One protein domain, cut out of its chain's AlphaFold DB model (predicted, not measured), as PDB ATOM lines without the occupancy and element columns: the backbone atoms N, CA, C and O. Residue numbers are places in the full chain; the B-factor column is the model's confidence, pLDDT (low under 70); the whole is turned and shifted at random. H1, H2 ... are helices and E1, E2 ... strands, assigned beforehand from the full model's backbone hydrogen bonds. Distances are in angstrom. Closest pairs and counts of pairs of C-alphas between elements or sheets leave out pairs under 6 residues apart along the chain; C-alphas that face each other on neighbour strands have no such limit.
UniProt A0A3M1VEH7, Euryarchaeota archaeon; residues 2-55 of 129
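AT A GLANCE: This is residues 2 to 55 of the 129 residues of a protein of Euryarchaeota archaeon (UniProt A0A3M1VEH7). A small three-stranded sheet has the short helix H1 over one face and the other face bare; the long helix H2 sticks out as an arm, residues 41 to 55 standing free. The printed part has 54 residues, with E1, E2, H1, E3 and H2 in that order, mixed class, and a mixed sheet E1, E2, E3. It is only just loose, close to extended: radius of gyration of the C-alphas 15.0 A, spans 48 by 25 by 14 A.

HOW THE PARTS SIT: E1, residues 3 to 8, and E2, residues 11 to 18, form an antiparallel hairpin at 158 degrees; N 6 and O 13 are 2.9 A apart. E3, residues 34 to 37, is parallel to E2 at 13 degrees; N 36 and O 16 are 2.9 A apart. H1, residues 23 to 29, is on the sheet, height 9.1 A; its closest C-alpha pair with E3 is Val 24 and Ile 35, 6.8 A. E2, H1 and E3 make a strand-helix-strand unit, parallel strands joined through a helix, its crossover right-handed. H2, residues 38 to 53, is only just not on the sheet, with 4 pairs of C-alphas within 10 A. In H1 and H2 every O i to N i+4 pair is within hydrogen-bond range.

IN THESE COORDINATES: E1 begins at C-alpha 3 (-11.585, 14.196, 76.678). E2 is 22.1 A long. H2, 22.8 A, ends at C-alpha 53 (-21.791, -19.112, 70.012).

THE WHOLE: The farthest C-alphas, Arg 10 and Asn 54, are 48.7 A apart. The printed part has no cut, and its four links are tight. Residues 2, 6 to 9, 48 and 50 to 55 have pLDDT under 70.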
ATOM      1  N   ASN A   2     -15.938  14.014  75.619       69.38
ATOM      2  CA  ASN A   2     -15.261  13.072  76.522       69.38
ATOM      3  C   ASN A   2     -13.756  13.076  76.221       69.38
ATOM      4  O   ASN A   2     -13.282  12.283  75.407       69.38
ATOM      5  N   VAL A   3     -13.039  14.022  76.832       72.88
ATOM      6  CA  VAL A   3     -11.585  14.196  76.678       72.88
ATOM      7  C   VAL A   3     -10.919  13.860  78.000       72.88
ATOM      8  O   VAL A   3     -11.365  14.318  79.051       72.88
ATOM      9  N   MET A   4      -9.824  13.115  77.942       79.31
ATOM     10  CA  MET A   4      -8.900  12.975  79.056       79.31
ATOM     11  C   MET A   4      -7.566  13.603  78.667       79.31
ATOM     12  O   MET A   4      -6.985  13.265  77.638       79.31
ATOM     13  N   ILE A   5      -7.074  14.505  79.509       77.50
ATOM     14  CA  ILE A   5      -5.761  15.127  79.352       77.50
ATOM     15  C   ILE A   5      -4.884  14.624  80.494       77.50
ATOM     16  O   ILE A   5      -5.244  14.757  81.663       77.50
ATOM     17  N   SER A   6      -3.747  14.027  80.156       68.25
ATOM     18  CA  SER A   6      -2.748  13.566  81.116       68.25
ATOM     19  C   SER A   6      -1.417  14.255  80.845       68.25
ATOM     20  O   SER A   6      -1.059  14.496  79.694       68.25
ATOM     21  N   ASN A   7      -0.683  14.579  81.905       69.75
ATOM     22  CA  ASN A   7       0.655  15.146  81.807       69.75
ATOM     23  C   ASN A   7       1.639  14.115  82.366       69.75
ATOM     24  O   ASN A   7       1.688  13.900  83.577       69.75
ATOM     25  N   PHE A   8       2.365  13.439  81.478       52.62
ATOM     26  CA  PHE A   8       3.344  12.410  81.830       52.62
ATOM     27  C   PHE A   8       4.705  12.865  81.301       52.62
ATOM     28  O   PHE A   8       4.827  13.164  80.115       52.62
ATOM     29  N   ASP A   9       5.709  12.991  82.175       56.75
ATOM     30  CA  ASP A   9       7.064  13.450  81.818       56.75
ATOM     31  C   ASP A   9       7.098  14.705  80.921       56.75
ATOM     32  O   ASP A   9       7.726  14.741  79.864       56.75
ATOM     33  N   ARG A  10       6.393  15.768  81.341       70.44
ATOM     34  CA  ARG A  10       6.307  17.069  80.634       70.44
ATOM     35  C   ARG A  10       5.705  17.003  79.224       70.44
ATOM     36  O   ARG A  10       5.746  18.000  78.505       70.44
ATOM     37  N   THR A  11       5.124  15.871  78.837       72.50
ATOM     38  CA  THR A  11       4.414  15.711  77.570       72.50
ATOM     39  C   THR A  11       2.917  15.643  77.849       72.50
ATOM     40  O   THR A  11       2.447  14.765  78.576       72.50
ATOM     41  N   ILE A  12       2.156  16.569  77.261       80.94
ATOM     42  CA  ILE A  12       0.692  16.530  77.315       80.94
ATOM     43  C   ILE A  12       0.217  15.421  76.374       80.94
ATOM     44  O   ILE A  12       0.542  15.422  75.189       80.94
ATOM     45  N   GLN A  13      -0.539  14.474  76.922       82.12
ATOM     46  CA  GLN A  13      -1.205  13.404  76.194       82.12
ATOM     47  C   GLN A  13      -2.714  13.644  76.257       82.12
ATOM     48  O   GLN A  13      -3.308  13.670  77.336       82.12
ATOM     49  N   VAL A  14      -3.334  13.815  75.096       83.50
ATOM     50  CA  VAL A  14      -4.769  14.018  74.915       83.50
ATOM     51  C   VAL A  14      -5.370  12.727  74.368       83.50
ATOM     52  O   VAL A  14      -5.068  12.305  73.250       83.50
ATOM     53  N   LEU A  15      -6.212  12.091  75.174       86.19
ATOM     54  CA  LEU A  15      -7.008  10.929  74.805       86.19
ATOM     55  C   LEU A  15      -8.449  11.376  74.547       86.19
ATOM     56  O   LEU A  15      -9.072  12.004  75.404       86.19
ATOM     57  N   GLN A  16      -8.996  11.001  73.396       85.69
ATOM     58  CA  GLN A  16     -10.349  11.345  72.976       85.69
ATOM     59  C   GLN A  16     -11.186  10.085  72.748       85.69
ATOM     60  O   GLN A  16     -10.725   9.127  72.125       85.69
ATOM     61  N   LEU A  17     -12.438  10.081  73.209       85.06
ATOM     62  CA  LEU A  17     -13.409   9.070  72.789       85.06
ATOM     63  C   LEU A  17     -14.150   9.568  71.543       85.06
ATOM     64  O   LEU A  17     -14.759  10.638  71.582       85.06
ATOM     65  N   ALA A  18     -14.091   8.791  70.466       84.12
ATOM     66  CA  ALA A  18     -14.892   8.987  69.267       84.12
ATOM     67  C   ALA A  18     -16.108   8.065  69.286       84.12
ATOM     68  O   ALA A  18     -16.005   6.874  69.615       84.12
ATOM     69  N   HIS A  19     -17.253   8.629  68.924       81.50
ATOM     70  CA  HIS A  19     -18.484   7.878  68.734       81.50
ATOM     71  C   HIS A  19     -18.550   7.356  67.304       81.50
ATOM     72  O   HIS A  19     -18.890   6.196  67.116       81.50
ATOM     73  N   HIS A  20     -18.095   8.143  66.328       81.31
ATOM     74  CA  HIS A  20     -18.145   7.773  64.917       81.31
ATOM     75  C   HIS A  20     -16.765   7.802  64.246       81.31
ATOM     76  O   HIS A  20     -15.866   8.556  64.616       81.31
ATOM     77  N   LEU A  21     -16.585   6.972  63.211       75.38
ATOM     78  CA  LEU A  21     -15.316   6.853  62.472       75.38
ATOM     79  C   LEU A  21     -14.881   8.159  61.792       75.38
ATOM     80  O   LEU A  21     -13.688   8.437  61.697       75.38
ATOM     81  N   ASN A  22     -15.836   8.961  61.327       82.81
ATOM     82  CA  ASN A  22     -15.570  10.248  60.680       82.81
ATOM     83  C   ASN A  22     -15.019  11.312  61.648       82.81
ATOM     84  O   ASN A  22     -14.412  12.279  61.197       82.81
ATOM     85  N   GLU A  23     -15.172  11.132  62.961       83.50
ATOM     86  CA  GLU A  23     -14.650  12.055  63.977       83.50
ATOM     87  C   GLU A  23     -13.149  11.860  64.229       83.50
ATOM     88  O   GLU A  23     -12.477  12.756  64.739       83.50
ATOM     89  N   VAL A  24     -12.596  10.704  63.849       82.12
ATOM     90  CA  VAL A  24     -11.206  10.325  64.145       82.12
ATOM     91  C   VAL A  24     -10.208  11.301  63.516       82.12
ATOM     92  O   VAL A  24      -9.303  11.777  64.198       82.12
ATOM     93  N   ASP A  25     -10.386  11.637  62.234       79.94
ATOM     94  CA  ASP A  25      -9.499  12.583  61.539       79.94
ATOM     95  C   ASP A  25      -9.607  13.993  62.142       79.94
ATOM     96  O   ASP A  25      -8.600  14.662  62.373       79.94
ATOM     97  N   VAL A  26     -10.825  14.420  62.492       88.44
ATOM     98  CA  VAL A  26     -11.067  15.719  63.138       88.44
ATOM     99  C   VAL A  26     -10.336  15.806  64.479       88.44
ATOM    100  O   VAL A  26      -9.674  16.806  64.761       88.44
ATOM    101  N   TYR A  27     -10.408  14.759  65.300       88.62
ATOM    102  CA  TYR A  27      -9.781  14.748  66.619       88.62
ATOM    103  C   TYR A  27      -8.254  14.670  66.555       88.62
ATOM    104  O   TYR A  27      -7.595  15.376  67.318       88.62
ATOM    105  N   PHE A  28      -7.677  13.918  65.610       83.75
ATOM    106  CA  PHE A  28      -6.225  13.930  65.399       83.75
ATOM    107  C   PHE A  28      -5.736  15.317  64.975       83.75
ATOM    108  O   PHE A  28      -4.784  15.840  65.555       83.75
ATOM    109  N   ARG A  29      -6.425  15.963  64.025       86.81
ATOM    110  CA  ARG A  29      -6.100  17.336  63.596       86.81
ATOM    111  C   ARG A  29      -6.264  18.371  64.708       86.81
ATOM    112  O   ARG A  29      -5.605  19.404  64.673       86.81
ATOM    113  N   SER A  30      -7.108  18.086  65.696       87.12
ATOM    114  CA  SER A  30      -7.340  18.949  66.859       87.12
ATOM    115  C   SER A  30      -6.337  18.722  67.999       87.12
ATOM    116  O   SER A  30      -6.478  19.324  69.061       87.12
ATOM    117  N   GLY A  31      -5.325  17.868  67.804       84.50
ATOM    118  CA  GLY A  31      -4.262  17.634  68.783       84.50
ATOM    119  C   GLY A  31      -4.492  16.446  69.718       84.50
ATOM    120  O   GLY A  31      -3.741  16.296  70.680       84.50
ATOM    121  N   ALA A  32      -5.484  15.585  69.459       85.62
ATOM    122  CA  ALA A  32      -5.594  14.317  70.177       85.62
ATOM    123  C   ALA A  32      -4.398  13.412  69.838       85.62
ATOM    124  O   ALA A  32      -4.093  13.173  68.671       85.62
ATOM    125  N   ASN A  33      -3.734  12.873  70.858       83.19
ATOM    126  CA  ASN A  33      -2.650  11.903  70.692       83.19
ATOM    127  C   ASN A  33      -3.198  10.484  70.516       83.19
ATOM    128  O   ASN A  33      -2.629   9.676  69.786       83.19
ATOM    129  N   TRP A  34      -4.310  10.190  71.187       78.44
ATOM    130  CA  TRP A  34      -4.931   8.875  71.210       78.44
ATOM    131  C   TRP A  34      -6.435   9.013  71.031       78.44
ATOM    132  O   TRP A  34      -7.063   9.862  71.660       78.44
ATOM    133  N   ILE A  35      -7.028   8.156  70.203       79.25
ATOM    134  CA  ILE A  35      -8.474   8.142  69.980       79.25
ATOM    135  C   ILE A  35      -8.992   6.721  70.178       79.25
ATOM    136  O   ILE A  35      -8.495   5.778  69.561       79.25
ATOM    137  N   ILE A  36     -10.000   6.567  71.032       79.62
ATOM    138  CA  ILE A  36     -10.711   5.301  71.240       79.62
ATOM    139  C   ILE A  36     -12.072   5.404  70.564       79.62
ATOM    140  O   ILE A  36     -12.857   6.291  70.882       79.62
ATOM    141  N   ILE A  37     -12.369   4.462  69.674       80.81
ATOM    142  CA  ILE A  37     -13.651   4.390  68.970       80.81
ATOM    143  C   ILE A  37     -14.526   3.357  69.679       80.81
ATOM    144  O   ILE A  37     -14.313   2.150  69.532       80.81
ATOM    145  N   GLY A  38     -15.490   3.827  70.470       76.38
ATOM    146  CA  GLY A  38     -16.325   2.958  71.305       76.38
ATOM    147  C   GLY A  38     -17.131   1.948  70.484       76.38
ATOM    148  O   GLY A  38     -17.100   0.754  70.783       76.38
ATOM    149  N   GLU A  39     -17.777   2.408  69.408       75.88
ATOM    150  CA  GLU A  39     -18.580   1.561  68.514       75.88
ATOM    151  C   GLU A  39     -17.759   0.405  67.938       75.88
ATOM    152  O   GLU A  39     -18.206  -0.736  67.952       75.88
ATOM    153  N   PHE A  40     -16.512   0.656  67.528       70.38
ATOM    154  CA  PHE A  40     -15.656  -0.392  66.974       70.38
ATOM    155  C   PHE A  40     -15.301  -1.464  68.011       70.38
ATOM    156  O   PHE A  40     -15.280  -2.655  67.694       70.38
ATOM    157  N   LEU A  41     -15.043  -1.063  69.261       72.00
ATOM    158  CA  LEU A  41     -14.803  -2.010  70.352       72.00
ATOM    159  C   LEU A  41     -16.055  -2.844  70.650       72.00
ATOM    160  O   LEU A  41     -15.940  -4.060  70.813       72.00
ATOM    161  N   MET A  42     -17.238  -2.223  70.653       74.62
ATOM    162  CA  MET A  42     -18.508  -2.928  70.853       74.62
ATOM    163  C   MET A  42     -18.828  -3.879  69.700       74.62
ATOM    164  O   MET A  42     -19.071  -5.056  69.946       74.62
ATOM    165  N   SER A  43     -18.758  -3.428  68.442       71.69
ATOM    166  CA  SER A  43     -18.987  -4.280  67.268       71.69
ATOM    167  C   SER A  43     -18.035  -5.473  67.246       71.69
ATOM    168  O   SER A  43     -18.435  -6.585  66.902       71.69
ATOM    169  N   ARG A  44     -16.780  -5.277  67.670       70.12
ATOM    170  CA  ARG A  44     -15.821  -6.376  67.822       70.12
ATOM    171  C   ARG A  44     -16.213  -7.348  68.927       70.12
ATOM    172  O   ARG A  44     -16.151  -8.550  68.689       70.12
ATOM    173  N   ALA A  45     -16.615  -6.856  70.096       71.56
ATOM    174  CA  ALA A  45     -17.076  -7.710  71.186       71.56
ATOM    175  C   ALA A  45     -18.318  -8.522  70.772       71.56
ATOM    176  O   ALA A  45     -18.360  -9.730  70.987       71.56
ATOM    177  N   MET A  46     -19.281  -7.892  70.093       73.69
ATOM    178  CA  MET A  46     -20.480  -8.557  69.569       73.69
ATOM    179  C   MET A  46     -20.131  -9.642  68.548       73.69
ATOM    180  O   MET A  46     -20.606 -10.769  68.666       73.69
ATOM    181  N   LEU A  47     -19.253  -9.342  67.587       71.62
ATOM    182  CA  LEU A  47     -18.788 -10.330  66.616       71.62
ATOM    183  C   LEU A  47     -18.100 -11.512  67.308       71.62
ATOM    184  O   LEU A  47     -18.326 -12.659  66.936       71.62
ATOM    185  N   GLN A  48     -17.278 -11.256  68.329       65.75
ATOM    186  CA  GLN A  48     -16.629 -12.319  69.094       65.75
ATOM    187  C   GLN A  48     -17.639 -13.207  69.827       65.75
ATOM    188  O   GLN A  48     -17.475 -14.423  69.796       65.75
ATOM    189  N   ILE A  49     -18.689 -12.629  70.418       71.38
ATOM    190  CA  ILE A  49     -19.776 -13.387  71.054       71.38
ATOM    191  C   ILE A  49     -20.489 -14.264  70.017       71.38
ATOM    192  O   ILE A  49     -20.584 -15.472  70.213       71.38
ATOM    193  N   MET A  50     -20.891 -13.698  68.874       69.38
ATOM    194  CA  MET A  50     -21.562 -14.455  67.808       69.38
ATOM    195  C   MET A  50     -20.694 -15.593  67.257       69.38
ATOM    196  O   MET A  50     -21.179 -16.691  66.983       69.38
ATOM    197  N   LEU A  51     -19.394 -15.357  67.071       67.94
ATOM    198  CA  LEU A  51     -18.468 -16.391  66.609       67.94
ATOM    199  C   LEU A  51     -18.263 -17.477  67.674       67.94
ATOM    200  O   LEU A  51     -18.221 -18.659  67.329       67.94
ATOM    201  N   ALA A  52     -18.186 -17.100  68.953       66.25
ATOM    202  CA  ALA A  52     -18.075 -18.038  70.067       66.25
ATOM    203  C   ALA A  52     -19.322 -18.929  70.193       66.25
ATOM    204  O   ALA A  52     -19.181 -20.146  70.332       66.25
ATOM    205  N   GLU A  53     -20.526 -18.360  70.061       69.00
ATOM    206  CA  GLU A  53     -21.791 -19.112  70.012       69.00
ATOM    207  C   GLU A  53     -21.794 -20.140  68.872       69.00
ATOM    208  O   GLU A  53     -22.203 -21.288  69.056       69.00
ATOM    209  N   ASN A  54     -21.224 -19.778  67.720       68.94
ATOM    210  CA  ASN A  54     -21.080 -20.662  66.563       68.94
ATOM    211  C   ASN A  54     -19.861 -21.606  66.635       68.94
ATOM    212  O   ASN A  54     -19.566 -22.308  65.664       68.94
ATOM    213  N   ARG A  55     -19.130 -21.637  67.762       63.34
ATOM    214  CA  ARG A  55     -17.876 -22.399  67.955       63.34
ATOM    215  C   ARG A  55     -16.819 -22.123  66.876       63.34
ATOM    216  O   ARG A  55     -15.971 -22.977  66.594       63.34
TER     217      ARG A  55